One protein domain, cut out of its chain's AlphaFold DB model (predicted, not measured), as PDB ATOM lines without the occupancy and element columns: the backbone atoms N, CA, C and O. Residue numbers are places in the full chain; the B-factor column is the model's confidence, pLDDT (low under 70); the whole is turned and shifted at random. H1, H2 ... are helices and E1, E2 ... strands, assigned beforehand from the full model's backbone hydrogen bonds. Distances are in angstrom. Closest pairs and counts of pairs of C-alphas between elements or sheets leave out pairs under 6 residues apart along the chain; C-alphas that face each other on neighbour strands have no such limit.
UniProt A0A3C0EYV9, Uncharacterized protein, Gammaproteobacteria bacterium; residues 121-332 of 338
ATOM      1  N   LEU A 121     342.021 420.618 387.958       65.88
ATOM      2  CA  LEU A 121     342.305 420.695 389.398       65.88
ATOM      3  C   LEU A 121     341.712 421.943 390.072       65.88
ATOM      4  O   LEU A 121     341.875 422.133 391.272       65.88
ATOM      5  N   SER A 122     341.132 422.871 389.311       65.31
ATOM      6  CA  SER A 122     340.607 424.144 389.836       65.31
ATOM      7  C   SER A 122     339.257 424.549 389.234       65.31
ATOM      8  O   SER A 122     338.640 425.489 389.728       65.31
ATOM      9  N   ASP A 123     338.792 423.837 388.208       67.31
ATOM     10  CA  ASP A 123     337.503 424.000 387.544       67.31
ATOM     11  C   ASP A 123     336.625 422.757 387.799       67.31
ATOM     12  O   ASP A 123     336.935 421.672 387.288       67.31
ATOM     13  N   PRO A 124     335.540 422.893 388.585       70.44
ATOM     14  CA  PRO A 124     334.621 421.798 388.876       70.44
ATOM     15  C   PRO A 124     333.989 421.159 387.634       70.44
ATOM     16  O   PRO A 124     333.827 419.939 387.605       70.44
ATOM     17  N   ASP A 125     333.677 421.943 386.598       69.44
ATOM     18  CA  ASP A 125     333.002 421.438 385.394       69.44
ATOM     19  C   ASP A 125     333.966 420.595 384.545       69.44
ATOM     20  O   ASP A 125     333.612 419.535 384.011       69.44
ATOM     21  N   ALA A 126     335.230 421.025 384.478       72.81
ATOM     22  CA  ALA A 126     336.298 420.260 383.848       72.81
ATOM     23  C   ALA A 126     336.611 418.969 384.627       72.81
ATOM     24  O   ALA A 126     336.795 417.920 384.009       72.81
ATOM     25  N   ALA A 127     336.635 419.020 385.967       69.56
ATOM     26  CA  ALA A 127     336.799 417.840 386.822       69.56
ATOM     27  C   ALA A 127     335.700 416.801 386.584       69.56
ATOM     28  O   ALA A 127     335.999 415.617 386.434       69.56
ATOM     29  N   PHE A 128     334.448 417.251 386.503       74.25
ATOM     30  CA  PHE A 128     333.303 416.384 386.253       74.25
ATOM     31  C   PHE A 128     333.366 415.733 384.867       74.25
ATOM     32  O   PHE A 128     333.233 414.518 384.754       74.25
ATOM     33  N   THR A 129     333.664 416.511 383.823       77.62
ATOM     34  CA  THR A 129     333.764 415.999 382.444       77.62
ATOM     35  C   THR A 129     334.862 414.938 382.308       77.62
ATOM     36  O   THR A 129     334.678 413.909 381.658       77.62
ATOM     37  N   VAL A 130     336.020 415.161 382.940       76.50
ATOM     38  CA  VAL A 130     337.119 414.184 382.941       76.50
ATOM     39  C   VAL A 130     336.758 412.942 383.757       76.50
ATOM     40  O   VAL A 130     337.099 411.831 383.352       76.50
ATOM     41  N   ALA A 131     336.066 413.107 384.885       78.31
ATOM     42  CA  ALA A 131     335.594 411.991 385.695       78.31
ATOM     43  C   ALA A 131     334.589 411.115 384.931       78.31
ATOM     44  O   ALA A 131     334.757 409.900 384.910       78.31
ATOM     45  N   GLU A 132     333.613 411.717 384.248       79.06
ATOM     46  CA  GLU A 132     332.641 411.022 383.391       79.06
ATOM     47  C   GLU A 132     333.345 410.189 382.312       79.06
ATOM     48  O   GLU A 132     333.192 408.968 382.254       79.06
ATOM     49  N   ALA A 133     334.229 410.822 381.539       80.06
ATOM     50  CA  ALA A 133     334.984 410.154 380.483       80.06
ATOM     51  C   ALA A 133     335.950 409.069 381.008       80.06
ATOM     52  O   ALA A 133     336.230 408.084 380.317       80.06
ATOM     53  N   SER A 134     336.478 409.230 382.224       81.38
ATOM     54  CA  SER A 134     337.266 408.196 382.899       81.38
ATOM     55  C   SER A 134     336.395 407.010 383.301       81.38
ATOM     56  O   SER A 134     336.816 405.870 383.123       81.38
ATOM     57  N   VAL A 135     335.192 407.245 383.832       82.44
ATOM     58  CA  VAL A 135     334.317 406.159 384.286       82.44
ATOM     59  C   VAL A 135     333.878 405.277 383.126       82.44
ATOM     60  O   VAL A 135     333.996 404.052 383.208       82.44
ATOM     61  N   ASP A 136     333.492 405.886 382.010       76.88
ATOM     62  CA  ASP A 136     333.121 405.157 380.796       76.88
ATOM     63  C   ASP A 136     334.273 404.298 380.256       76.88
ATOM     64  O   ASP A 136     334.086 403.139 379.867       76.88
ATOM     65  N   SER A 137     335.486 404.852 380.267       78.81
ATOM     66  CA  SER A 137     336.688 404.175 379.779       78.81
ATOM     67  C   SER A 137     337.147 403.052 380.709       78.81
ATOM     68  O   SER A 137     337.563 401.998 380.233       78.81
ATOM     69  N   ASN A 138     337.089 403.278 382.022       81.25
ATOM     70  CA  ASN A 138     337.802 402.461 383.001       81.25
ATOM     71  C   ASN A 138     336.898 401.556 383.838       81.25
ATOM     72  O   ASN A 138     337.440 400.706 384.513       81.25
ATOM     73  N   TYR A 139     335.566 401.699 383.830       85.31
ATOM     74  CA  TYR A 139     334.673 400.863 384.660       85.31
ATOM     75  C   TYR A 139     333.613 400.097 383.863       85.31
ATOM     76  O   TYR A 139     332.855 399.314 384.437       85.31
ATOM     77  N   SER A 140     333.568 400.258 382.539       85.31
ATOM     78  CA  SER A 140     332.630 399.519 381.686       85.31
ATOM     79  C   SER A 140     332.786 397.997 381.822       85.31
ATOM     80  O   SER A 140     331.792 397.293 382.011       85.31
ATOM     81  N   GLU A 141     334.024 397.492 381.827       84.75
ATOM     82  CA  GLU A 141     334.320 396.068 382.039       84.75
ATOM     83  C   GLU A 141     333.911 395.594 383.442       84.75
ATOM     84  O   GLU A 141     333.335 394.516 383.589       84.75
ATOM     85  N   PHE A 142     334.142 396.415 384.470       86.88
ATOM     86  CA  PHE A 142     333.719 396.108 385.834       86.88
ATOM     87  C   PHE A 142     332.192 395.972 385.939       86.88
ATOM     88  O   PHE A 142     331.684 394.997 386.498       86.88
ATOM     89  N   PHE A 143     331.437 396.900 385.344       86.50
ATOM     90  CA  PHE A 143     329.973 396.845 385.337       86.50
ATOM     91  C   PHE A 143     329.423 395.603 384.624       86.50
ATOM     92  O   PHE A 143     328.380 395.064 385.019       86.50
ATOM     93  N   ASP A 144     330.115 395.137 383.582       87.12
ATOM     94  CA  ASP A 144     329.805 393.882 382.900       87.12
ATOM     95  C   ASP A 144     330.139 392.661 383.770       87.12
ATOM     96  O   ASP A 144     329.322 391.738 383.865       87.12
ATOM     97  N   LEU A 145     331.290 392.676 384.451       87.50
ATOM     98  CA  LEU A 145     331.761 391.600 385.324       87.50
ATOM     99  C   LEU A 145     330.766 391.307 386.451       87.50
ATOM    100  O   LEU A 145     330.365 390.154 386.641       87.50
ATOM    101  N   ILE A 146     330.323 392.350 387.155       83.88
ATOM    102  CA  ILE A 146     329.418 392.215 388.305       83.88
ATOM    103  C   ILE A 146     327.934 392.191 387.898       83.88
ATOM    104  O   ILE A 146     327.047 392.115 388.748       83.88
ATOM    105  N   ARG A 147     327.662 392.230 386.584       84.25
ATOM    106  CA  ARG A 147     326.336 392.097 385.958       84.25
ATOM    107  C   ARG A 147     325.300 393.110 386.450       84.25
ATOM    108  O   ARG A 147     324.134 392.753 386.627       84.25
ATOM    109  N   LEU A 148     325.701 394.371 386.613       77.12
ATOM    110  CA  LEU A 148     324.756 395.440 386.945       77.12
ATOM    111  C   LEU A 148     323.714 395.609 385.834       77.12
ATOM    112  O   LEU A 148     324.059 395.644 384.645       77.12
ATOM    113  N   SER A 149     322.446 395.765 386.215       77.19
ATOM    114  CA  SER A 149     321.386 396.218 385.311       77.19
ATOM    115  C   SER A 149     321.643 397.659 384.841       77.19
ATOM    116  O   SER A 149     322.383 398.389 385.498       77.19
ATOM    117  N   PRO A 150     321.031 398.123 383.733       76.62
ATOM    118  CA  PRO A 150     321.254 399.484 383.231       76.62
ATOM    119  C   PRO A 150     321.043 400.582 384.287       76.62
ATOM    120  O   PRO A 150     321.851 401.497 384.383       76.62
ATOM    121  N   THR A 151     320.016 400.447 385.129       73.00
ATOM    122  CA  THR A 151     319.716 401.396 386.213       73.00
ATOM    123  C   THR A 151     320.771 401.375 387.325       73.00
ATOM    124  O   THR A 151     321.129 402.413 387.878       73.00
ATOM    125  N   GLU A 152     321.283 400.189 387.666       76.12
ATOM    126  CA  GLU A 152     322.348 400.046 388.666       76.12
ATOM    127  C   GLU A 152     323.673 400.596 388.133       76.12
ATOM    128  O   GLU A 152     324.396 401.246 388.879       76.12
ATOM    129  N   ARG A 153     323.961 400.411 386.836       80.38
ATOM    130  CA  ARG A 153     325.132 401.008 386.173       80.38
ATOM    131  C   ARG A 153     325.100 402.524 386.227       80.38
ATOM    132  O   ARG A 153     326.116 403.123 386.534       80.38
ATOM    133  N   GLU A 154     323.947 403.131 385.959       75.12
ATOM    134  CA  GLU A 154     323.781 404.585 386.046       75.12
ATOM    135  C   GLU A 154     324.009 405.082 387.480       75.12
ATOM    136  O   GLU A 154     324.769 406.020 387.700       75.12
ATOM    137  N   THR A 155     323.432 404.396 388.473       78.38
ATOM    138  CA  THR A 155     323.570 404.774 389.890       78.38
ATOM    139  C   THR A 155     325.016 404.647 390.382       78.38
ATOM    140  O   THR A 155     325.557 405.569 390.989       78.38
ATOM    141  N   VAL A 156     325.656 403.505 390.116       79.62
ATOM    142  CA  VAL A 156     327.040 403.235 390.533       79.62
ATOM    143  C   VAL A 156     328.015 404.101 389.736       79.62
ATOM    144  O   VAL A 156     328.917 404.687 390.323       79.62
ATOM    145  N   GLY A 157     327.805 404.239 388.426       78.69
ATOM    146  CA  GLY A 157     328.596 405.099 387.550       78.69
ATOM    147  C   GLY A 157     328.581 406.546 388.024       78.69
ATOM    148  O   GLY A 157     329.647 407.107 388.253       78.69
ATOM    149  N   SER A 158     327.401 407.115 388.290       79.12
ATOM    150  CA  SER A 158     327.285 408.482 388.815       79.12
ATOM    151  C   SER A 158     328.034 408.658 390.139       79.12
ATOM    152  O   SER A 158     328.729 409.652 390.318       79.12
ATOM    153  N   ALA A 159     327.972 407.675 391.045       79.75
ATOM    154  CA  ALA A 159     328.706 407.740 392.307       79.75
ATOM    155  C   ALA A 159     330.235 407.702 392.109       79.75
ATOM    156  O   ALA A 159     330.961 408.441 392.774       79.75
ATOM    157  N   ILE A 160     330.743 406.879 391.184       86.06
ATOM    158  CA  ILE A 160     332.180 406.831 390.862       86.06
ATOM    159  C   ILE A 160     332.627 408.138 390.182       86.06
ATOM    160  O   ILE A 160     333.721 408.631 390.473       86.06
ATOM    161  N   ILE A 161     331.784 408.731 389.326       81.69
ATOM    162  CA  ILE A 161     332.035 410.038 388.697       81.69
ATOM    163  C   ILE A 161     332.160 411.113 389.775       81.69
ATOM    164  O   ILE A 161     333.177 411.805 389.825       81.69
ATOM    165  N   ASP A 162     331.186 411.206 390.682       78.94
ATOM    166  CA  ASP A 162     331.197 412.183 391.774       78.94
ATOM    167  C   ASP A 162     332.435 412.016 392.662       78.94
ATOM    168  O   ASP A 162     333.113 412.992 392.997       78.94
ATOM    169  N   PHE A 163     332.776 410.775 393.023       86.62
ATOM    170  CA  PHE A 163     333.985 410.482 393.788       86.62
ATOM    171  C   PHE A 163     335.247 410.964 393.058       86.62
ATOM    172  O   PHE A 163     336.081 411.651 393.650       86.62
ATOM    173  N   THR A 164     335.376 410.639 391.771       84.31
ATOM    174  CA  THR A 164     336.557 410.966 390.960       84.31
ATOM    175  C   THR A 164     336.687 412.473 390.743       84.31
ATOM    176  O   THR A 164     337.781 413.017 390.896       84.31
ATOM    177  N   ALA A 165     335.584 413.167 390.462       79.12
ATOM    178  CA  ALA A 165     335.560 414.618 390.295       79.12
ATOM    179  C   ALA A 165     335.973 415.337 391.588       79.12
ATOM    180  O   ALA A 165     336.830 416.223 391.561       79.12
ATOM    181  N   ASN A 166     335.430 414.912 392.735       81.50
ATOM    182  CA  ASN A 166     335.816 415.447 394.041       81.50
ATOM    183  C   ASN A 166     337.297 415.181 394.337       81.50
ATOM    184  O   ASN A 166     338.031 416.084 394.735       81.50
ATOM    185  N   ARG A 167     337.771 413.958 394.079       85.50
ATOM    186  CA  ARG A 167     339.177 413.586 394.263       85.50
ATOM    187  C   ARG A 167     340.112 414.447 393.408       85.50
ATOM    188  O   ARG A 167     341.156 414.859 393.901       85.50
ATOM    189  N   LEU A 168     339.748 414.762 392.165       81.06
ATOM    190  CA  LEU A 168     340.526 415.652 391.293       81.06
ATOM    191  C   LEU A 168     340.616 417.077 391.851       81.06
ATOM    192  O   LEU A 168     341.707 417.646 391.885       81.06
ATOM    193  N   GLN A 169     339.503 417.633 392.337       79.31
ATOM    194  CA  GLN A 169     339.483 418.972 392.936       79.31
ATOM    195  C   GLN A 169     340.343 419.045 394.206       79.31
ATOM    196  O   GLN A 169     341.066 420.015 394.422       79.31
ATOM    197  N   LEU A 170     340.322 417.987 395.020       82.06
ATOM    198  CA  LEU A 170     341.085 417.914 396.268       82.06
ATOM    199  C   LEU A 170     342.561 417.555 396.058       82.06
ATOM    200  O   LEU A 170     343.367 417.713 396.976       82.06
ATOM    201  N   LEU A 171     342.944 417.082 394.867       79.75
ATOM    202  CA  LEU A 171     344.300 416.611 394.584       79.75
ATOM    203  C   LEU A 171     345.328 417.731 394.785       79.75
ATOM    204  O   LEU A 171     346.395 417.494 395.347       79.75
ATOM    205  N   ARG A 172     345.007 418.964 394.373       71.44
ATOM    206  CA  ARG A 172     345.914 420.110 394.535       71.44
ATOM    207  C   ARG A 172     346.202 420.397 396.005       71.44
ATOM    208  O   ARG A 172     347.362 420.595 396.372       71.44
ATOM    209  N   ASP A 173     345.157 420.409 396.821       71.62
ATOM    210  CA  ASP A 173     345.242 420.754 398.237       71.62
ATOM    211  C   ASP A 173     345.872 419.602 399.037       71.62
ATOM    212  O   ASP A 173     346.686 419.848 399.924       71.62
ATOM    213  N   MET A 174     345.622 418.343 398.649       77.62
ATOM    214  CA  MET A 174     346.311 417.165 399.194       77.62
ATOM    215  C   MET A 174     347.821 417.227 398.944       77.62
ATOM    216  O   MET A 174     348.610 417.114 399.876       77.62
ATOM    217  N   ILE A 175     348.238 417.480 397.701       68.25
ATOM    218  CA  ILE A 175     349.661 417.557 397.345       68.25
ATOM    219  C   ILE A 175     350.321 418.796 397.989       68.25
ATOM    220  O   ILE A 175     351.522 418.796 398.266       68.25
ATOM    221  N   SER A 176     349.568 419.875 398.210       67.12
ATOM    222  CA  SER A 176     350.076 421.092 398.864       67.12
ATOM    223  C   SER A 176     350.105 420.987 400.387       67.12
ATOM    224  O   SER A 176     350.836 421.746 401.017       67.12
ATOM    225  N   GLY A 177     349.394 420.012 400.961       65.62
ATOM    226  CA  GLY A 177     349.328 419.812 402.404       65.62
ATOM    227  C   GLY A 177     348.252 420.583 403.132       65.62
ATOM    228  O   GLY A 177     348.231 420.591 404.358       65.62
ATOM    229  N   ASP A 178     347.389 421.246 402.380       66.94
ATOM    230  CA  ASP A 178     346.345 422.108 402.916       66.94
ATOM    231  C   ASP A 178     345.079 421.306 403.268       66.94
ATOM    232  O   ASP A 178     344.141 421.833 403.867       66.94
ATOM    233  N   LEU A 179     345.052 420.018 402.906       71.88
ATOM    234  CA  LEU A 179     343.947 419.108 403.171       71.88
ATOM    235  C   LEU A 179     344.041 418.507 404.581       71.88
ATOM    236  O   LEU A 179     345.103 418.042 404.997       71.88
ATOM    237  N   SER A 180     342.919 418.465 405.310       80.19
ATOM    238  CA  SER A 180     342.897 417.812 406.625       80.19
ATOM    239  C   SER A 180     343.154 416.302 406.491       80.19
ATOM    240  O   SER A 180     342.749 415.710 405.482       80.19
ATOM    241  N   PRO A 181     343.779 415.651 407.490       76.88
ATOM    242  CA  PRO A 181     344.053 414.214 407.440       76.88
ATOM    243  C   PRO A 181     342.789 413.368 407.225       76.88
ATOM    244  O   PRO A 181     342.803 412.393 406.481       76.88
ATOM    245  N   GLU A 182     341.655 413.771 407.795       81.19
ATOM    246  CA  GLU A 182     340.385 413.057 407.641       81.19
ATOM    247  C   GLU A 182     339.877 413.100 406.194       81.19
ATOM    248  O   GLU A 182     339.459 412.078 405.643       81.19
ATOM    249  N   ILE A 183     339.939 414.270 405.549       80.62
ATOM    250  CA  ILE A 183     339.537 414.418 404.146       80.62
ATOM    251  C   ILE A 183     340.550 413.710 403.234       80.62
ATOM    252  O   ILE A 183     340.154 413.045 402.274       80.62
ATOM    253  N   ALA A 184     341.844 413.773 403.562       78.75
ATOM    254  CA  ALA A 184     342.884 413.043 402.847       78.75
ATOM    255  C   ALA A 184     342.632 411.527 402.880       78.75
ATOM    256  O   ALA A 184     342.591 410.893 401.826       78.75
ATOM    257  N   ALA A 185     342.377 410.952 404.057       81.44
ATOM    258  CA  ALA A 185     342.058 409.532 404.201       81.44
ATOM    259  C   ALA A 185     340.788 409.143 403.424       81.44
ATOM    260  O   ALA A 185     340.746 408.089 402.791       81.44
ATOM    261  N   THR A 186     339.779 410.021 403.414       84.38
ATOM    262  CA  THR A 186     338.485 409.780 402.755       84.38
ATOM    263  C   THR A 186     338.600 409.647 401.235       84.38
ATOM    264  O   THR A 186     337.914 408.810 400.656       84.38
ATOM    265  N   TYR A 187     339.455 410.443 400.582       84.88
ATOM    266  CA  TYR A 187     339.546 410.493 399.110       84.88
ATOM    267  C   TYR A 187     340.820 409.877 398.522       84.88
ATOM    268  O   TYR A 187     340.853 409.535 397.338       84.88
ATOM    269  N   PHE A 188     341.876 409.737 399.322       87.06
ATOM    270  CA  PHE A 188     343.197 409.295 398.863       87.06
ATOM    271  C   PHE A 188     343.757 408.115 399.658       87.06
ATOM    272  O   PHE A 188     344.816 407.592 399.293       87.06
ATOM    273  N   GLY A 189     343.075 407.724 400.737       85.00
ATOM    274  CA  GLY A 189     343.443 406.586 401.561       85.00
ATOM    275  C   GLY A 189     343.081 405.247 400.919       85.00
ATOM    276  O   GLY A 189     342.423 405.190 399.870       85.00
ATOM    277  N   PRO A 190     343.493 404.140 401.553       78.06
ATOM    278  CA  PRO A 190     343.111 402.814 401.100       78.06
ATOM    279  C   PRO A 190     341.591 402.660 401.185       78.06
ATOM    280  O   PRO A 190     340.962 403.039 402.172       78.06
ATOM    281  N   ASN A 191     340.996 402.072 400.152       82.12
ATOM    282  CA  ASN A 191     339.559 401.798 400.075       82.12
ATOM    283  C   ASN A 191     338.637 403.027 400.024       82.12
ATOM    284  O   ASN A 191     337.432 402.884 400.223       82.12
ATOM    285  N   ALA A 192     339.173 404.211 399.709       86.06
ATOM    286  CA  ALA A 192     338.410 405.454 399.583       86.06
ATOM    287  C   ALA A 192     337.159 405.303 398.696       86.06
ATOM    288  O   ALA A 192     336.045 405.599 399.133       86.06
ATOM    289  N   LEU A 193     337.324 404.755 397.486       87.94
ATOM    290  CA  LEU A 193     336.208 404.537 396.565       87.94
ATOM    291  C   LEU A 193     335.187 403.537 397.128       87.94
ATOM    292  O   LEU A 193     333.990 403.803 397.107       87.94
ATOM    293  N   MET A 194     335.651 402.410 397.669       86.44
ATOM    294  CA  MET A 194     334.788 401.356 398.215       86.44
ATOM    295  C   MET A 194     333.940 401.882 399.374       86.44
ATOM    296  O   MET A 194     332.743 401.613 399.432       86.44
ATOM    297  N   ASN A 195     334.528 402.692 400.256       84.44
ATOM    298  CA  ASN A 195     333.795 403.350 401.334       84.44
ATOM    299  C   ASN A 195     332.719 404.292 400.777       84.44
ATOM    300  O   ASN A 195     331.586 404.274 401.263       84.44
ATOM    301  N   TYR A 196     333.051 405.058 399.732       82.19
ATOM    302  CA  TYR A 196     332.133 405.997 399.083       82.19
ATOM    303  C   TYR A 196     330.906 405.298 398.476       82.19
ATOM    304  O   TYR A 196     329.783 405.773 398.631       82.19
ATOM    305  N   VAL A 197     331.091 404.134 397.844       86.44
ATOM    306  CA  VAL A 197     330.000 403.383 397.191       86.44
ATOM    307  C   VAL A 197     329.397 402.269 398.061       86.44
ATOM    308  O   VAL A 197     328.536 401.518 397.599       86.44
ATOM    309  N   SER A 198     329.792 402.174 399.334       84.31
ATOM    310  CA  SER A 198     329.400 401.090 400.255       84.31
ATOM    311  C   SER A 198     327.897 400.979 400.529       84.31
ATOM    312  O   SER A 198     327.410 399.911 400.884       84.31
ATOM    313  N   GLN A 199     327.154 402.074 400.366       83.94
ATOM    314  CA  GLN A 199     325.696 402.095 400.532       83.94
ATOM    315  C   GLN A 199     324.946 401.653 399.267       83.94
ATOM    316  O   GLN A 199     323.737 401.432 399.317       83.94
ATOM    317  N   ILE A 200     325.647 401.562 398.133       81.69
ATOM    318  CA  ILE A 200     325.074 401.280 396.809       81.69
ATOM    319  C   ILE A 200     325.413 399.852 396.375       81.69
ATOM    320  O   ILE A 200     324.580 399.169 395.782       81.69
ATOM    321  N   LEU A 201     326.628 399.392 396.682       79.88
ATOM    322  CA  LEU A 201     327.110 398.058 396.342       79.88
ATOM    323  C   LEU A 201     327.010 397.101 397.532       79.88
ATOM    324  O   LEU A 201     327.209 397.473 398.686       79.88
ATOM    325  N   SER A 202     326.735 395.833 397.239       84.06
ATOM    326  CA  SER A 202     326.839 394.757 398.230       84.06
ATOM    327  C   SER A 202     328.300 394.470 398.603       84.06
ATOM    328  O   SER A 202     329.212 394.780 397.841       84.06
ATOM    329  N   GLN A 203     328.528 393.801 399.736       83.94
ATOM    330  CA  GLN A 203     329.877 393.445 400.197       83.94
ATOM    331  C   GLN A 203     330.692 392.666 399.147       83.94
ATOM    332  O   GLN A 203     331.858 392.970 398.929       83.94
ATOM    333  N   GLU A 204     330.070 391.710 398.451       84.38
ATOM    334  CA  GLU A 204     330.729 390.939 397.385       84.38
ATOM    335  C   GLU A 204     331.132 391.834 396.199       84.38
ATOM    336  O   GLU A 204     332.214 391.685 395.638       84.38
ATOM    337  N   GLN A 205     330.291 392.806 395.838       84.56
ATOM    338  CA  GLN A 205     330.588 393.758 394.763       84.56
ATOM    339  C   GLN A 205     331.663 394.775 395.168       84.56
ATOM    340  O   GLN A 205     332.423 395.220 394.313       84.56
ATOM    341  N   LEU A 206     331.748 395.132 396.454       84.62
ATOM    342  CA  LEU A 206     332.817 395.981 396.986       84.62
ATOM    343  C   LEU A 206     334.175 395.275 396.946       84.62
ATOM    344  O   LEU A 206     335.166 395.903 396.584       84.62
ATOM    345  N   GLU A 207     334.220 393.981 397.266       84.94
ATOM    346  CA  GLU A 207     335.431 393.156 397.133       84.94
ATOM    347  C   GLU A 207     335.858 393.042 395.661       84.94
ATOM    348  O   GLU A 207     337.020 393.259 395.329       84.94
ATOM    349  N   GLN A 208     334.904 392.820 394.751       85.06
ATOM    350  CA  GLN A 208     335.178 392.801 393.308       85.06
ATOM    351  C   GLN A 208     335.671 394.158 392.783       85.06
ATOM    352  O   GLN A 208     336.553 394.196 391.928       85.06
ATOM    353  N   LEU A 209     335.131 395.271 393.293       86.19
ATOM    354  CA  LEU A 209     335.598 396.618 392.955       86.19
ATOM    355  C   LEU A 209     337.018 396.864 393.471       86.19
ATOM    356  O   LEU A 209     337.829 397.453 392.765       86.19
ATOM    357  N   GLN A 210     337.329 396.397 394.681       85.12
ATOM    358  CA  GLN A 210     338.669 396.499 395.252       85.12
ATOM    359  C   GLN A 210     339.704 395.770 394.394       85.12
ATOM    360  O   GLN A 210     340.728 396.359 394.049       85.12
ATOM    361  N   ASP A 211     339.429 394.520 394.023       82.44
ATOM    362  CA  ASP A 211     340.321 393.734 393.170       82.44
ATOM    363  C   ASP A 211     340.505 394.394 391.796       82.44
ATOM    364  O   ASP A 211     341.622 394.458 391.276       82.44
ATOM    365  N   TYR A 212     339.418 394.933 391.234       87.75
ATOM    366  CA  TYR A 212     339.440 395.652 389.964       87.75
ATOM    367  C   TYR A 212     340.314 396.912 390.027       87.75
ATOM    368  O   TYR A 212     341.200 397.091 389.190       87.75
ATOM    369  N   GLU A 213     340.123 397.750 391.051       86.25
ATOM    370  CA  GLU A 213     340.918 398.961 391.281       86.25
ATOM    371  C   GLU A 213     342.400 398.644 391.472       86.25
ATOM    372  O   GLU A 213     343.261 399.305 390.890       86.25
ATOM    373  N   ILE A 214     342.722 397.635 392.286       85.25
ATOM    374  CA  ILE A 214     344.111 397.241 392.531       85.25
ATOM    375  C   ILE A 214     344.749 396.776 391.225       85.25
ATOM    376  O   ILE A 214     345.826 397.260 390.881       85.25
ATOM    377  N   ALA A 215     344.081 395.906 390.462       82.88
ATOM    378  CA  ALA A 215     344.604 395.404 389.195       82.88
ATOM    379  C   ALA A 215     344.823 396.528 388.168       82.88
ATOM    380  O   ALA A 215     345.882 396.589 387.536       82.88
ATOM    381  N   ALA A 216     343.860 397.446 388.029       83.31
ATOM    382  CA  ALA A 216     343.956 398.576 387.108       83.31
ATOM    383  C   ALA A 216     345.105 399.527 387.485       83.31
ATOM    384  O   ALA A 216     345.940 399.877 386.642       83.31
ATOM    385  N   ASN A 217     345.201 399.896 388.765       83.31
ATOM    386  CA  ASN A 217     346.263 400.771 389.262       83.31
ATOM    387  C   ASN A 217     347.640 400.099 389.156       83.31
ATOM    388  O   ASN A 217     348.605 400.732 388.717       83.31
ATOM    389  N   GLN A 218     347.731 398.810 389.485       84.56
ATOM    390  CA  GLN A 218     348.948 398.013 389.350       84.56
ATOM    391  C   GLN A 218     349.434 397.983 387.903       84.56
ATOM    392  O   GLN A 218     350.619 398.204 387.653       84.56
ATOM    393  N   GLN A 219     348.533 397.769 386.944       82.94
ATOM    394  CA  GLN A 219     348.880 397.770 385.527       82.94
ATOM    395  C   GLN A 219     349.367 399.152 385.061       82.94
ATOM    396  O   GLN A 219     350.415 399.247 384.424       82.94
ATOM    397  N   SER A 220     348.681 400.231 385.449       82.56
ATOM    398  CA  SER A 220     349.096 401.603 385.111       82.56
ATOM    399  C   SER A 220     350.492 401.949 385.657       82.56
ATOM    400  O   SER A 220     351.347 402.497 384.947       82.56
ATOM    401  N   THR A 221     350.767 401.576 386.909       84.56
ATOM    402  CA  THR A 221     352.081 401.768 387.538       84.56
ATOM    403  C   THR A 221     353.146 400.903 386.872       84.56
ATOM    404  O   THR A 221     354.253 401.382 386.607       84.56
ATOM    405  N   ARG A 222     352.815 399.651 386.538       86.62
ATOM    406  CA  ARG A 222     353.701 398.739 385.809       86.62
ATOM    407  C   ARG A 222     354.127 399.332 384.474       86.62
ATOM    408  O   ARG A 222     355.321 399.338 384.188       86.62
ATOM    409  N   ASP A 223     353.189 399.866 383.697       84.25
ATOM    410  CA  ASP A 223     353.467 400.474 382.392       84.25
ATOM    411  C   ASP A 223     354.344 401.725 382.530       84.25
ATOM    412  O   ASP A 223     355.325 401.897 381.799       84.25
ATOM    413  N   THR A 224     354.057 402.556 383.537       83.56
ATOM    414  CA  THR A 224     354.862 403.742 383.859       83.56
ATOM    415  C   THR A 224     356.309 403.357 384.182       83.56
ATOM    416  O   THR A 224     357.254 403.897 383.602       83.56
ATOM    417  N   TYR A 225     356.512 402.384 385.072       86.62
ATOM    418  CA  TYR A 225     357.849 401.958 385.493       86.62
ATOM    419  C   TYR A 225     358.576 401.136 384.430       86.62
ATOM    420  O   TYR A 225     359.796 401.255 384.292       86.62
ATOM    421  N   ALA A 226     357.855 400.369 383.611       85.88
ATOM    422  CA  ALA A 226     358.420 399.725 382.434       85.88
ATOM    423  C   ALA A 226     359.040 400.767 381.496       85.88
ATOM    424  O   ALA A 226     360.172 400.580 381.043       85.88
ATOM    425  N   GLY A 227     358.361 401.897 381.275       83.31
ATOM    426  CA  GLY A 227     358.901 403.025 380.517       83.31
ATOM    427  C   GLY A 227     360.230 403.544 381.080       83.31
ATOM    428  O   GLY A 227     361.175 403.757 380.318       83.31
ATOM    429  N   ILE A 228     360.350 403.656 382.408       83.38
ATOM    430  CA  ILE A 228     361.578 404.113 383.087       83.38
ATOM    431  C   ILE A 228     362.734 403.118 382.886       83.38
ATOM    432  O   ILE A 228     363.857 403.516 382.568       83.38
ATOM    433  N   PHE A 229     362.467 401.814 382.992       80.62
ATOM    434  CA  PHE A 229     363.478 400.777 382.759       80.62
ATOM    435  C   PHE A 229     363.829 400.570 381.275       80.62
ATOM    436  O   PHE A 229     364.818 399.907 380.978       80.62
ATOM    437  N   SER A 230     363.083 401.149 380.330       78.19
ATOM    438  CA  SER A 230     363.283 400.932 378.885       78.19
ATOM    439  C   SER A 230     364.363 401.825 378.244       78.19
ATOM    440  O   SER A 230     364.523 401.831 377.023       78.19
ATOM    441  N   GLY A 231     365.118 402.600 379.031       74.25
ATOM    442  CA  GLY A 231     366.155 403.502 378.519       74.25
ATOM    443  C   GLY A 231     367.329 402.792 377.816       74.25
ATOM    444  O   GLY A 231     367.719 401.686 378.185       74.25
ATOM    445  N   ASN A 232     367.971 403.474 376.852       60.44
ATOM    446  CA  ASN A 232     369.028 402.937 375.966       60.44
ATOM    447  C   ASN A 232     370.313 402.408 376.652       60.44
ATOM    448  O   ASN A 232     371.197 401.913 375.962       60.44
ATOM    449  N   ASN A 233     370.431 402.481 377.980       68.62
ATOM    450  CA  ASN A 233     371.545 401.930 378.765       68.62
ATOM    451  C   ASN A 233     371.051 401.145 379.994       68.62
ATOM    452  O   ASN A 233     371.748 401.061 381.006       68.62
ATOM    453  N   SER A 234     369.827 400.618 379.937       80.94
ATOM    454  CA  SER A 234     369.266 399.844 381.035       80.94
ATOM    455  C   SER A 234     369.945 398.481 381.158       80.94
ATOM    456  O   SER A 234     370.095 397.742 380.188       80.94
ATOM    457  N   THR A 235     370.342 398.139 382.377       85.81
ATOM    458  CA  THR A 235     370.789 396.797 382.775       85.81
ATOM    459  C   THR A 235     369.617 395.887 383.168       85.81
ATOM    460  O   THR A 235     369.773 394.664 383.216       85.81
ATOM    461  N   ILE A 236     368.440 396.476 383.409       84.81
ATOM    462  CA  ILE A 236     367.163 395.808 383.675       84.81
ATOM    463  C   ILE A 236     366.321 395.857 382.390       84.81
ATOM    464  O   ILE A 236     365.728 396.879 382.058       84.81
ATOM    465  N   SER A 237     366.281 394.753 381.645       84.75
ATOM    466  CA  SER A 237     365.568 394.665 380.359       84.75
ATOM    467  C   SER A 237     365.038 393.252 380.100       84.75
ATOM    468  O   SER A 237     365.600 392.285 380.623       84.75
ATOM    469  N   GLY A 238     364.006 393.116 379.261       84.88
ATOM    470  CA  GLY A 238     363.449 391.814 378.872       84.88
ATOM    471  C   GLY A 238     362.925 391.027 380.078       84.88
ATOM    472  O   GLY A 238     362.292 391.601 380.956       84.88
ATOM    473  N   LEU A 239     363.250 389.734 380.173       85.00
ATOM    474  CA  LEU A 239     362.792 388.875 381.279       85.00
ATOM    475  C   LEU A 239     363.209 389.385 382.668       85.00
ATOM    476  O   LEU A 239     362.488 389.195 383.641       85.00
ATOM    477  N   THR A 240     364.362 390.053 382.783       84.50
ATOM    478  CA  THR A 240     364.774 390.657 384.059       84.50
ATOM    479  C   THR A 240     363.887 391.843 384.426       84.50
ATOM    480  O   THR A 240     363.576 392.028 385.595       84.50
ATOM    481  N   GLN A 241     363.464 392.638 383.444       87.19
ATOM    482  CA  GLN A 241     362.529 393.739 383.674       87.19
ATOM    483  C   GLN A 241     361.158 393.214 384.092       87.19
ATOM    484  O   GLN A 241     360.573 393.760 385.018       87.19
ATOM    485  N   GLU A 242     360.673 392.141 383.464       87.50
ATOM    486  CA  GLU A 242     359.419 391.488 383.857       87.50
ATOM    487  C   GLU A 242     359.470 391.010 385.312       87.50
ATOM    488  O   GLU A 242     358.607 391.399 386.092       87.50
ATOM    489  N   LEU A 243     360.531 390.289 385.701       87.19
ATOM    490  CA  LEU A 243     360.737 389.839 387.081       87.19
ATOM    491  C   LEU A 243     360.778 391.006 388.078       87.19
ATOM    492  O   LEU A 243     360.126 390.956 389.119       87.19
ATOM    493  N   VAL A 244     361.550 392.056 387.773       89.25
ATOM    494  CA  VAL A 244     361.655 393.241 388.637       89.25
ATOM    495  C   VAL A 244     360.291 393.901 388.798       89.25
ATOM    496  O   VAL A 244     359.914 394.231 389.918       89.25
ATOM    497  N   LEU A 245     359.551 394.083 387.704       90.00
ATOM    498  CA  LEU A 245     358.231 394.702 387.730       90.00
ATOM    499  C   LEU A 245     357.209 393.840 388.475       90.00
ATOM    500  O   LEU A 245     356.432 394.401 389.236       90.00
ATOM    501  N   ASP A 246     357.227 392.515 388.319       88.12
ATOM    502  CA  ASP A 246     356.331 391.614 389.056       88.12
ATOM    503  C   ASP A 246     356.544 391.742 390.568       88.12
ATOM    504  O   ASP A 246     355.612 392.074 391.300       88.12
ATOM    505  N   VAL A 247     357.788 391.581 391.034       90.12
ATOM    506  CA  VAL A 247     358.112 391.691 392.466       90.12
ATOM    507  C   VAL A 247     357.841 393.104 392.988       90.12
ATOM    508  O   VAL A 247     357.368 393.273 394.110       90.12
ATOM    509  N   LEU A 248     358.129 394.131 392.188       92.75
ATOM    510  CA  LEU A 248     357.872 395.516 392.566       92.75
ATOM    511  C   LEU A 248     356.379 395.793 392.731       92.75
ATOM    512  O   LEU A 248     355.975 396.416 393.709       92.75
ATOM    513  N   MET A 249     355.560 395.332 391.788       93.00
ATOM    514  CA  MET A 249     354.120 395.525 391.849       93.00
ATOM    515  C   MET A 249     353.498 394.766 393.026       93.00
ATOM    516  O   MET A 249     352.644 395.321 393.712       93.00
ATOM    517  N   GLU A 250     353.960 393.545 393.307       87.88
ATOM    518  CA  GLU A 250     353.513 392.781 394.479       87.88
ATOM    519  C   GLU A 250     353.782 393.518 395.798       87.88
ATOM    520  O   GLU A 250     352.927 393.528 396.680       87.88
ATOM    521  N   GLU A 251     354.949 394.153 395.950       91.81
ATOM    522  CA  GLU A 251     355.283 394.879 397.181       91.81
ATOM    523  C   GLU A 251     354.575 396.236 397.278       91.81
ATOM    524  O   GLU A 251     354.091 396.592 398.356       91.81
ATOM    525  N   LEU A 252     354.474 396.980 396.171       90.69
ATOM    526  CA  LEU A 252     353.813 398.291 396.139       90.69
ATOM    527  C   LEU A 252     352.303 398.201 396.365       90.69
ATOM    528  O   LEU A 252     351.736 399.093 396.988       90.69
ATOM    529  N   TYR A 253     351.662 397.131 395.904       87.56
ATOM    530  CA  TYR A 253     350.230 396.899 396.109       87.56
ATOM    531  C   TYR A 253     349.954 395.887 397.228       87.56
ATOM    532  O   TYR A 253     348.841 395.387 397.362       87.56
ATOM    533  N   SER A 254     350.948 395.595 398.071       86.31
ATOM    534  CA  SER A 254     350.756 394.758 399.256       86.31
ATOM    535  C   SER A 254     349.905 395.460 400.321       86.31
ATOM    536  O   SER A 254     349.864 396.690 400.413       86.31
ATOM    537  N   ALA A 255     349.295 394.670 401.209       83.88
ATOM    538  CA  ALA A 255     348.604 395.194 402.389       83.88
ATOM    539  C   ALA A 255     349.534 396.043 403.279       83.88
ATOM    540  O   ALA A 255     349.100 397.035 403.856       83.88
ATOM    541  N   SER A 256     350.825 395.693 403.340       82.00
ATOM    542  CA  SER A 256     351.852 396.442 404.078       82.00
ATOM    543  C   SER A 256     352.173 397.810 403.475       82.00
ATOM    544  O   SER A 256     352.849 398.595 404.124       82.00
ATOM    545  N   ASN A 257     351.746 398.078 402.238       85.56
ATOM    546  CA  ASN A 257     351.861 399.383 401.588       85.56
ATOM    547  C   ASN A 257     350.478 399.969 401.257       85.56
ATOM    548  O   ASN A 257     350.307 400.655 400.250       85.56
ATOM    549  N   ASN A 258     349.460 399.635 402.060       84.88
ATOM    550  CA  ASN A 258     348.095 400.150 401.918       84.88
ATOM    551  C   ASN A 258     347.538 400.031 400.483       84.88
ATOM    552  O   ASN A 258     346.818 400.915 400.023       84.88
ATOM    553  N   PHE A 259     347.898 398.962 399.760       86.50
ATOM    554  CA  PHE A 259     347.491 398.728 398.370       86.50
ATOM    555  C   PHE A 259     347.827 399.887 397.410       86.50
ATOM    556  O   PHE A 259     347.090 400.151 396.461       86.50
ATOM    557  N   GLY A 260     348.932 400.598 397.657       84.31
ATOM    558  CA  GLY A 260     349.386 401.703 396.809       84.31
ATOM    559  C   GLY A 260     348.588 403.000 396.981       84.31
ATOM    560  O   GLY A 260     348.627 403.858 396.098       84.31
ATOM    561  N   ALA A 261     347.860 403.152 398.092       87.38
ATOM    562  CA  ALA A 261     347.161 404.389 398.424       87.38
ATOM    563  C   ALA A 261     348.119 405.594 398.494       87.38
ATOM    564  O   ALA A 261     349.283 405.475 398.875       87.38
ATOM    565  N   ILE A 262     347.622 406.786 398.146       86.00
ATOM    566  CA  ILE A 262     348.453 408.001 398.132       86.00
ATOM    567  C   ILE A 262     348.747 408.468 399.559       86.00
ATOM    568  O   ILE A 262     349.852 408.926 399.834       86.00
ATOM    569  N   VAL A 263     347.789 408.311 400.474       84.81
ATOM    570  CA  VAL A 263     347.972 408.583 401.907       84.81
ATOM    571  C   VAL A 263     347.673 407.333 402.732       84.81
ATOM    572  O   VAL A 263     346.972 406.430 402.270       84.81
ATOM    573  N   SER A 264     348.202 407.274 403.953       82.81
ATOM    574  CA  SER A 264     347.934 406.167 404.870       82.81
ATOM    575  C   SER A 264     346.491 406.220 405.395       82.81
ATOM    576  O   SER A 264     345.727 407.155 405.135       82.81
ATOM    577  N   THR A 265     346.095 405.211 406.173       80.62
ATOM    578  CA  THR A 265     344.749 405.133 406.778       80.62
ATOM    579  C   THR A 265     344.392 406.322 407.676       80.62
ATOM    580  O   THR A 265     343.209 406.600 407.858       80.62
ATOM    581  N   ASN A 266     345.381 407.040 408.220       80.88
ATOM    582  CA  ASN A 266     345.162 408.242 409.027       80.88
ATOM    583  C   ASN A 266     345.239 409.549 408.212       80.88
ATOM    584  O   ASN A 266     345.126 410.625 408.792       80.88
ATOM    585  N   GLY A 267     345.442 409.464 406.892       79.69
ATOM    586  CA  GLY A 267     345.573 410.618 406.004       79.69
ATOM    587  C   GLY A 267     346.983 411.200 405.901       79.69
ATOM    588  O   GLY A 267     347.162 412.223 405.241       79.69
ATOM    589  N   SER A 268     347.987 410.581 406.529       82.50
ATOM    590  CA  SER A 268     349.378 411.022 406.437       82.50
ATOM    591  C   SER A 268     349.989 410.616 405.101       82.50
ATOM    592  O   SER A 268     350.043 409.438 404.728       82.50
ATOM    593  N   LEU A 269     350.492 411.617 404.385       80.44
ATOM    594  CA  LEU A 269     351.280 411.411 403.182       80.44
ATOM    595  C   LEU A 269     352.694 410.927 403.526       80.44
ATOM    596  O   LEU A 269     353.196 410.014 402.878       80.44
ATOM    597  N   THR A 270     353.307 411.478 404.574       80.69
ATOM    598  CA  THR A 270     354.640 411.065 405.039       80.69
ATOM    599  C   THR A 270     354.679 409.592 405.430       80.69
ATOM    600  O   THR A 270     355.612 408.888 405.050       80.69
ATOM    601  N   GLU A 271     353.662 409.097 406.141       82.62
ATOM    602  CA  GLU A 271     353.579 407.676 406.496       82.62
ATOM    603  C   GLU A 271     353.461 406.792 405.248       82.62
ATOM    604  O   GLU A 271     354.227 405.843 405.111       82.62
ATOM    605  N   SER A 272     352.596 407.151 404.291       85.19
ATOM    606  CA  SER A 272     352.480 406.416 403.018       85.19
ATOM    607  C   SER A 272     353.790 406.414 402.219       85.19
ATOM    608  O   SER A 272     354.197 405.396 401.658       85.19
ATOM    609  N   MET A 273     354.507 407.541 402.197       83.81
ATOM    610  CA  MET A 273     355.817 407.623 401.550       83.81
ATOM    611  C   MET A 273     356.852 406.716 402.228       83.81
ATOM    612  O   MET A 273     357.617 406.056 401.524       83.81
ATOM    613  N   GLY A 274     356.835 406.630 403.562       84.69
ATOM    614  CA  GLY A 274     357.668 405.698 404.323       84.69
ATOM    615  C   GLY A 274     357.322 404.231 404.052       84.69
ATOM    616  O   GLY A 274     358.216 403.426 403.787       84.69
ATOM    617  N   ASP A 275     356.033 403.881 404.030       83.12
ATOM    618  CA  ASP A 275     355.567 402.527 403.695       83.12
ATOM    619  C   ASP A 275     356.018 402.104 402.289       83.12
ATOM    620  O   ASP A 275     356.431 400.957 402.062       83.12
ATOM    621  N   ARG A 276     356.016 403.058 401.352       88.00
ATOM    622  CA  ARG A 276     356.468 402.849 399.979       88.00
ATOM    623  C   ARG A 276     357.982 402.702 399.871       88.00
ATOM    624  O   ARG A 276     358.450 401.863 399.104       88.00
ATOM    625  N   GLU A 277     358.754 403.471 400.633       88.19
ATOM    626  CA  GLU A 277     360.207 403.283 400.729       88.19
ATOM    627  C   GLU A 277     360.539 401.875 401.244       88.19
ATOM    628  O   GLU A 277     361.345 401.158 400.642       88.19
ATOM    629  N   LEU A 278     359.822 401.419 402.276       88.69
ATOM    630  CA  LEU A 278     359.931 400.049 402.775       88.69
ATOM    631  C   LEU A 278     359.503 399.014 401.725       88.69
ATOM    632  O   LEU A 278     360.074 397.925 401.681       88.69
ATOM    633  N   ALA A 279     358.517 399.313 400.874       88.94
ATOM    634  CA  ALA A 279     358.141 398.437 399.764       88.94
ATOM    635  C   ALA A 279     359.288 398.285 398.753       88.94
ATOM    636  O   ALA A 279     359.604 397.157 398.371       88.94
ATOM    637  N   PHE A 280     359.975 399.376 398.396       90.88
ATOM    638  CA  PHE A 280     361.168 399.299 397.549       90.88
ATOM    639  C   PHE A 280     362.291 398.479 398.204       90.88
ATOM    640  O   PHE A 280     362.928 397.651 397.548       90.88
ATOM    641  N   GLU A 281     362.508 398.630 399.512       92.19
ATOM    642  CA  GLU A 281     363.489 397.819 400.242       92.19
ATOM    643  C   GLU A 281     363.123 396.324 400.230       92.19
ATOM    644  O   GLU A 281     363.976 395.467 399.970       92.19
ATOM    645  N   ARG A 282     361.847 395.979 400.453       93.75
ATOM    646  CA  ARG A 282     361.368 394.588 400.379       93.75
ATOM    647  C   ARG A 282     361.551 394.003 398.982       93.75
ATOM    648  O   ARG A 282     362.068 392.890 398.864       93.75
ATOM    649  N   THR A 283     361.220 394.752 397.932       91.50
ATOM    650  CA  THR A 283     361.461 394.344 396.541       91.50
ATOM    651  C   THR A 283     362.946 394.080 396.302       91.50
ATOM    652  O   THR A 283     363.307 393.010 395.806       91.50
ATOM    653  N   ARG A 284     363.825 394.999 396.720       94.44
ATOM    654  CA  ARG A 284     365.281 394.832 396.621       94.44
ATOM    655  C   ARG A 284     365.758 393.549 397.302       94.44
ATOM    656  O   ARG A 284     366.539 392.792 396.727       94.44
ATOM    657  N   ASN A 285     365.277 393.292 398.518       92.06
ATOM    658  CA  ASN A 285     365.647 392.118 399.307       92.06
ATOM    659  C   ASN A 285     365.186 390.810 398.655       92.06
ATOM    660  O   ASN A 285     365.914 389.818 398.696       92.06
ATOM    661  N   ARG A 286     364.014 390.804 398.012       91.50
ATOM    662  CA  ARG A 286     363.515 389.645 397.257       91.50
ATOM    663  C   ARG A 286     364.328 389.387 395.988       91.50
ATOM    664  O   ARG A 286     364.561 388.233 395.655       91.50
ATOM    665  N   LEU A 287     364.808 390.442 395.334       90.00
ATOM    666  CA  LEU A 287     365.549 390.369 394.071       90.00
ATOM    667  C   LEU A 287     367.063 390.139 394.233       90.00
ATOM    668  O   LEU A 287     367.752 389.898 393.243       90.00
ATOM    669  N   VAL A 288     367.606 390.194 395.455       91.19
ATOM    670  CA  VAL A 288     369.063 390.181 395.701       91.19
ATOM    671  C   VAL A 288     369.778 388.933 395.169       91.19
ATOM    672  O   VAL A 288     370.949 389.006 394.809       91.19
ATOM    673  N   ASN A 289     369.082 387.794 395.112       91.75
ATOM    674  CA  ASN A 289     369.640 386.537 394.608       91.75
ATOM    675  C   ASN A 289     369.430 386.349 393.097       91.75
ATOM    676  O   ASN A 289     370.097 385.504 392.499       91.75
ATOM    677  N   ASP A 290     368.534 387.131 392.493       90.94
ATOM    678  CA  ASP A 290     368.135 387.005 391.087       90.94
ATOM    679  C   ASP A 290     368.794 388.067 390.192       90.94
ATOM    680  O   ASP A 290     368.892 387.889 388.975       90.94
ATOM    681  N   LEU A 291     369.276 389.162 390.785       88.38
ATOM    682  CA  LEU A 291     369.917 390.274 390.089       88.38
ATOM    683  C   LEU A 291     371.425 390.323 390.329       88.38
ATOM    684  O   LEU A 291     371.931 390.029 391.411       88.38
ATOM    685  N   ASN A 292     372.165 390.766 389.312       92.94
ATOM    686  CA  ASN A 292     373.577 391.105 389.476       92.94
ATOM    687  C   ASN A 292     373.757 392.514 390.077       92.94
ATOM    688  O   ASN A 292     372.821 393.307 390.135       92.94
ATOM    689  N   GLN A 293     374.987 392.855 390.476       95.06
ATOM    690  CA  GLN A 293     375.272 394.139 391.129       95.06
ATOM    691  C   GLN A 293     374.865 395.357 390.286       95.06
ATOM    692  O   GLN A 293     374.300 396.295 390.826       95.06
ATOM    693  N   ALA A 294     375.099 395.346 388.971       92.31
ATOM    694  CA  ALA A 294     374.754 396.486 388.120       92.31
ATOM    695  C   ALA A 294     373.232 396.695 388.018       92.31
ATOM    696  O   ALA A 294     372.765 397.833 387.975       92.31
ATOM    697  N   GLN A 295     372.473 395.595 388.022       89.69
ATOM    698  CA  GLN A 295     371.012 395.600 388.054       89.69
ATOM    699  C   GLN A 295     370.484 396.086 389.401       89.69
ATOM    700  O   GLN A 295     369.596 396.933 389.423       89.69
ATOM    701  N   LEU A 296     371.066 395.625 390.511       92.19
ATOM    702  CA  LEU A 296     370.737 396.132 391.845       92.19
ATOM    703  C   LEU A 296     371.047 397.628 391.965       92.19
ATOM    704  O   LEU A 296     370.195 398.381 392.412       92.19
ATOM    705  N   ASP A 297     372.195 398.087 391.467       92.62
ATOM    706  CA  ASP A 297     372.552 399.510 391.477       92.62
ATOM    707  C   ASP A 297     371.586 400.355 390.629       92.62
ATOM    708  O   ASP A 297     371.333 401.520 390.935       92.62
ATOM    709  N   GLN A 298     371.065 399.809 389.524       92.12
ATOM    710  CA  GLN A 298     370.033 400.486 388.740       92.12
ATOM    711  C   GLN A 298     368.695 400.520 389.475       92.12
ATOM    712  O   GLN A 298     368.037 401.559 389.456       92.12
ATOM    713  N   TYR A 299     368.302 399.414 390.107       92.25
ATOM    714  CA  TYR A 299     367.100 399.358 390.926       92.25
ATOM    715  C   TYR A 299     367.175 400.354 392.092       92.25
ATOM    716  O   TYR A 299     366.229 401.100 392.307       92.25
ATOM    717  N   ASP A 300     368.315 400.437 392.777       91.50
ATOM    718  CA  ASP A 300     368.527 401.343 393.911       91.50
ATOM    719  C   ASP A 300     368.400 402.816 393.480       91.50
ATOM    720  O   ASP A 300     367.751 403.609 394.161       91.50
ATOM    721  N   ARG A 301     368.932 403.183 392.301       89.56
ATOM    722  CA  ARG A 301     368.714 404.522 391.714       89.56
ATOM    723  C   ARG A 301     367.246 404.779 391.394       89.56
ATOM    724  O   ARG A 301     366.733 405.844 391.716       89.56
ATOM    725  N   PHE A 302     366.574 403.804 390.786       90.44
ATOM    726  CA  PHE A 302     365.146 403.893 390.498       90.44
ATOM    727  C   PHE A 302     364.329 404.101 391.784       90.44
ATOM    728  O   PHE A 302     363.524 405.025 391.850       90.44
ATOM    729  N   ALA A 303     364.569 403.298 392.823       88.81
ATOM    730  CA  ALA A 303     363.879 403.399 394.104       88.81
ATOM    731  C   ALA A 303     364.099 404.770 394.758       88.81
ATOM    732  O   ALA A 303     363.145 405.379 395.230       88.81
ATOM    733  N   GLN A 304     365.328 405.292 394.716       83.94
ATOM    734  CA  GLN A 304     365.652 406.620 395.235       83.94
ATOM    735  C   GLN A 304     364.949 407.752 394.465       83.94
ATOM    736  O   GLN A 304     364.531 408.741 395.059       83.94
ATOM    737  N   GLU A 305     364.817 407.635 393.145       83.31
ATOM    738  CA  GLU A 305     364.104 408.626 392.327       83.31
ATOM    739  C   GLU A 305     362.582 408.573 392.557       83.31
ATOM    740  O   GLU A 305     361.899 409.600 392.500       83.31
ATOM    741  N   GLN A 306     362.038 407.385 392.829       82.56
ATOM    742  CA  GLN A 306     360.600 407.189 393.016       82.56
ATOM    743  C   GLN A 306     360.129 407.336 394.471       82.56
ATOM    744  O   GLN A 306     358.946 407.610 394.680       82.56
ATOM    745  N   SER A 307     361.006 407.218 395.476       71.56
ATOM    746  CA  SER A 307     360.638 407.313 396.901       71.56
ATOM    747  C   SER A 307     359.924 408.620 397.240       71.56
ATOM    748  O   SER A 307     358.913 408.607 397.944       71.56
ATOM    749  N   ASN A 308     360.356 409.726 396.628       67.81
ATOM    750  CA  ASN A 308     359.800 411.058 396.861       67.81
ATOM    751  C   ASN A 308     358.760 411.505 395.822       67.81
ATOM    752  O   ASN A 308     358.324 412.654 395.845       67.81
ATOM    753  N   THR A 309     358.348 410.634 394.901       70.38
ATOM    754  CA  THR A 309     357.479 411.028 393.782       70.38
ATOM    755  C   THR A 309     356.048 410.559 394.013       70.38
ATOM    756  O   THR A 309     355.828 409.364 394.143       70.38
ATOM    757  N   ILE A 310     355.043 411.438 394.045       69.38
ATOM    758  CA  ILE A 310     353.645 410.995 393.865       69.38
ATOM    759  C   ILE A 310     353.366 410.928 392.372       69.38
ATOM    760  O   ILE A 310     353.534 411.928 391.673       69.38
ATOM    761  N   ASN A 311     352.889 409.766 391.929       68.88
ATOM    762  CA  ASN A 311     352.348 409.554 390.597       68.88
ATOM    763  C   ASN A 311     350.834 409.368 390.724       68.88
ATOM    764  O   ASN A 311     350.376 408.397 391.320       68.88
ATOM    765  N   PHE A 312     350.066 410.301 390.172       72.19
ATOM    766  CA  PHE A 312     348.634 410.140 389.957       72.19
ATOM    767  C   PHE A 312     348.380 410.180 388.457       72.19
ATOM    768  O   PHE A 312     348.715 411.162 387.793       72.19
ATOM    769  N   THR A 313     347.796 409.111 387.930       71.00
ATOM    770  CA  THR A 313     347.453 409.002 386.517       71.00
ATOM    771  C   THR A 313     345.977 408.679 386.411       71.00
ATOM    772  O   THR A 313     345.531 407.652 386.911       71.00
ATOM    773  N   LEU A 314     345.235 409.546 385.733       73.62
ATOM    774  CA  LEU A 314     343.858 409.301 385.340       73.62
ATOM    775  C   LEU A 314     343.782 409.355 383.819       73.62
ATOM    776  O   LEU A 314     344.144 410.362 383.209       73.62
ATOM    777  N   THR A 315     343.322 408.270 383.209       68.31
ATOM    778  CA  THR A 315     343.125 408.190 381.761       68.31
ATOM    779  C   THR A 315     341.639 408.306 381.464       68.31
ATOM    780  O   THR A 315     340.850 407.497 381.942       68.31
ATOM    781  N   ALA A 316     341.264 409.296 380.666       66.44
ATOM    782  CA  ALA A 316     339.912 409.507 380.178       66.44
ATOM    783  C   ALA A 316     339.906 409.429 378.648       66.44
ATOM    784  O   ALA A 316     340.810 409.938 377.984       66.44
ATOM    785  N   SER A 317     338.889 408.794 378.071       59.78
ATOM    786  CA  SER A 317     338.721 408.745 376.617       59.78
ATOM    787  C   SER A 317     337.739 409.838 376.198       59.78
ATOM    788  O   SER A 317     336.577 409.806 376.585       59.78
ATOM    789  N   GLY A 318     338.198 410.830 375.434       53.09
ATOM    790  CA  GLY A 318     337.346 411.900 374.921       53.09
ATOM    791  C   GLY A 318     336.338 411.394 373.885       53.09
ATOM    792  O   GLY A 318     336.543 410.369 373.235       53.09
ATOM    793  N   SER A 319     335.263 412.158 373.682       44.41
ATOM    794  CA  SER A 319     334.161 411.830 372.761       44.41
ATOM    795  C   SER A 319     334.577 411.677 371.287       44.41
ATOM    796  O   SER A 319     333.864 411.038 370.515       44.41
ATOM    797  N   GLU A 320     335.741 412.203 370.893       47.94
ATOM    798  CA  GLU A 320     336.334 412.049 369.552       47.94
ATOM    799  C   GLU A 320     337.383 410.917 369.463       47.94
ATOM    800  O   GLU A 320     338.025 410.739 368.428       47.94
ATOM    801  N   GLY A 321     337.561 410.130 370.529       47.56
ATOM    802  CA  GLY A 321     338.569 409.066 370.613       47.56
ATOM    803  C   GLY A 321     339.975 409.549 370.990       47.56
ATOM    804  O   GLY A 321     340.905 408.743 371.035       47.56
ATOM    805  N   GLU A 322     340.152 410.842 371.279       52.06
ATOM    806  CA  GLU A 322     341.391 411.369 371.855       52.06
ATOM    807  C   GLU A 322     341.486 410.985 373.339       52.06
ATOM    808  O   GLU A 322     340.611 411.328 374.132       52.06
ATOM    809  N   GLN A 323     342.550 410.283 373.734       58.62
ATOM    810  CA  GLN A 323     342.816 410.007 375.146       58.62
ATOM    811  C   GLN A 323     343.324 411.275 375.837       58.62
ATOM    812  O   GLN A 323     344.377 411.812 375.493       58.62
ATOM    813  N   GLN A 324     342.577 411.736 376.834       59.69
ATOM    814  CA  GLN A 324     343.010 412.755 377.775       59.69
ATOM    815  C   GLN A 324     343.606 412.065 378.997       59.69
ATOM    816  O   GLN A 324     342.916 411.386 379.751       59.69
ATOM    817  N   GLN A 325     344.909 412.236 379.193       62.59
ATOM    818  CA  GLN A 325     345.597 411.734 380.374       62.59
ATOM    819  C   GLN A 325     345.853 412.895 381.331       62.59
ATOM    820  O   GLN A 325     346.599 413.825 381.014       62.59
ATOM    821  N   VAL A 326     345.254 412.837 382.517       60.34
ATOM    822  CA  VAL A 326     345.647 413.686 383.639       60.34
ATOM    823  C   VAL A 326     346.757 412.955 384.374       60.34
ATOM    824  O   VAL A 326     346.509 412.031 385.146       60.34
ATOM    825  N   GLN A 327     347.995 413.355 384.104       61.94
ATOM    826  CA  GLN A 327     349.158 412.871 384.831       61.94
ATOM    827  C   GLN A 327     349.664 413.972 385.758       61.94
ATOM    828  O   GLN A 327     350.087 415.039 385.312       61.94
ATOM    829  N   VAL A 328     349.640 413.697 387.057       58.66
ATOM    830  CA  VAL A 328     350.253 414.539 388.078       58.66
ATOM    831  C   VAL A 328     351.430 413.774 388.655       58.66
ATOM    832  O   VAL A 328     351.264 412.794 389.376       58.66
ATOM    833  N   MET A 329     352.628 414.240 388.311       57.09
ATOM    834  CA  MET A 329     353.880 413.767 388.882       57.09
ATOM    835  C   MET A 329     354.497 414.908 389.681       57.09
ATOM    836  O   MET A 329     354.833 415.952 389.117       57.09
ATOM    837  N   ARG A 330     354.650 414.725 390.993       60.12
ATOM    838  CA  ARG A 330     355.350 415.698 391.838       60.12
ATOM    839  C   ARG A 330     356.410 415.004 392.670       60.12
ATOM    840  O   ARG A 330     356.102 414.084 393.419       60.12
ATOM    841  N   VAL A 331     357.632 415.520 392.575       55.16
ATOM    842  CA  VAL A 331     358.689 415.257 393.552       55.16
ATOM    843  C   VAL A 331     358.382 416.103 394.782       55.16
ATOM    844  O   VAL A 331     358.351 417.335 394.706       55.16
ATOM    845  N   ILE A 332     358.088 415.449 395.896       57.56
ATOM    846  CA  ILE A 332     357.836 416.106 397.173       57.56
ATOM    847  C   ILE A 332     359.180 416.360 397.853       57.56
ATOM    848  O   ILE A 332     360.105 415.558 397.745       57.56
TER     849      ILE A 332
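AT A GLANCE: This is residues 121 to 332 of the 338 residues of an uncharacterized protein of Gammaproteobacteria bacterium (UniProt A0A3C0EYV9). Two groups of helices, H1 to H4 toward one end and H6 to H9 toward the other, are bridged by the long helix H5 and by a hairpin of two strands, E1 and E2, which reaches from the last residues of H9 back to H1. The printed part has 212 residues, with nine named helices followed by two antiparallel strands, and is mostly helix. It is compact, with a radius of gyration of the C-alphas of 18.0 A, yet elongated, spanning 56 by 36 by 35 A.

HOW THE PARTS SIT: H1, residues 124 to 145, touches H2, residues 150 to 176, at a steep tilt of 49 degrees, opposite ways, closest at the C-alphas of Ala 127 and Ala 165, 4.9 A. With its residues 163 to 174 alone H2 touches H3, residues 181 to 188; the closest C-alphas are those of Arg 167 and Tyr 187, 5.8 A. With its residues 156 to 163 alone it touches H4, residues 192 to 197, closest at Ala 159 and Val 197, C-alphas 6.7 A apart. H4 and H5, residues 203 to 229, form a helical hairpin, at a shallow tilt of 34.7 degrees, only just short of steep; H5 touches H4 with residues 206 to 210 alone, closest at the C-alphas of Met 194 and Leu 206, 5.9 A. H5 and H6, residues 239 to 252, form another at 44 degrees, made by residues 218 to 229 of H5 alone, the C-alphas of Gln 218 and Met 249 being closest at 6.3 A. H7, residues 255 to 260, touches H8, residues 269 to 287, with residues 272 to 279 of H8 alone, closest at the C-alphas of Asn 257 and Asp 275, 5.3 A. H8 also touches H6, closest at the C-alphas of Glu 251 and Ala 279, 5.2 A. H8 and H9, residues 293 to 307, form a helical hairpin at a shallow tilt of 11 degrees, closest at the C-alphas of Glu 277 and Ser 307, 5.6 A. E1, residues 309 to 317, and E2, residues 323 to 331, form a hairpin, with N 312 and O 328 at 2.9 A, within hydrogen-bond range. The closest C-alphas of H1 and E1, Ser 134 and Ala 316, are 4.0 A apart. Every O i to N i+4 pair is within hydrogen-bond range in H3, H4, H5, H6, H8 and H9, against 15 of 18 in H1, 21 of 23 in H2 and 0 of 2 in H7, where 2 of 3 O i to N i+3 pairs are.

IN THESE COORDINATES: H1 begins at C-alpha 124, (334.621, 421.798, 388.876), is 30.5 A long and has a kink of 47 degrees near residue 138. H2 is 39.3 A long, H5 38.6 A and H8 27.0 A; E1 measures 25.5 A and E2 24.9 A, ending at C-alpha 331, (358.689, 415.257, 393.552).

THE WHOLE: The C-alphas of Thr 151 and Gln 293, the two farthest apart, are 56.2 A from each other. The printed part has no cut, and no link is long. Its mean pLDDT is 80.4; 32 residues are under 70, among them 315 to 332.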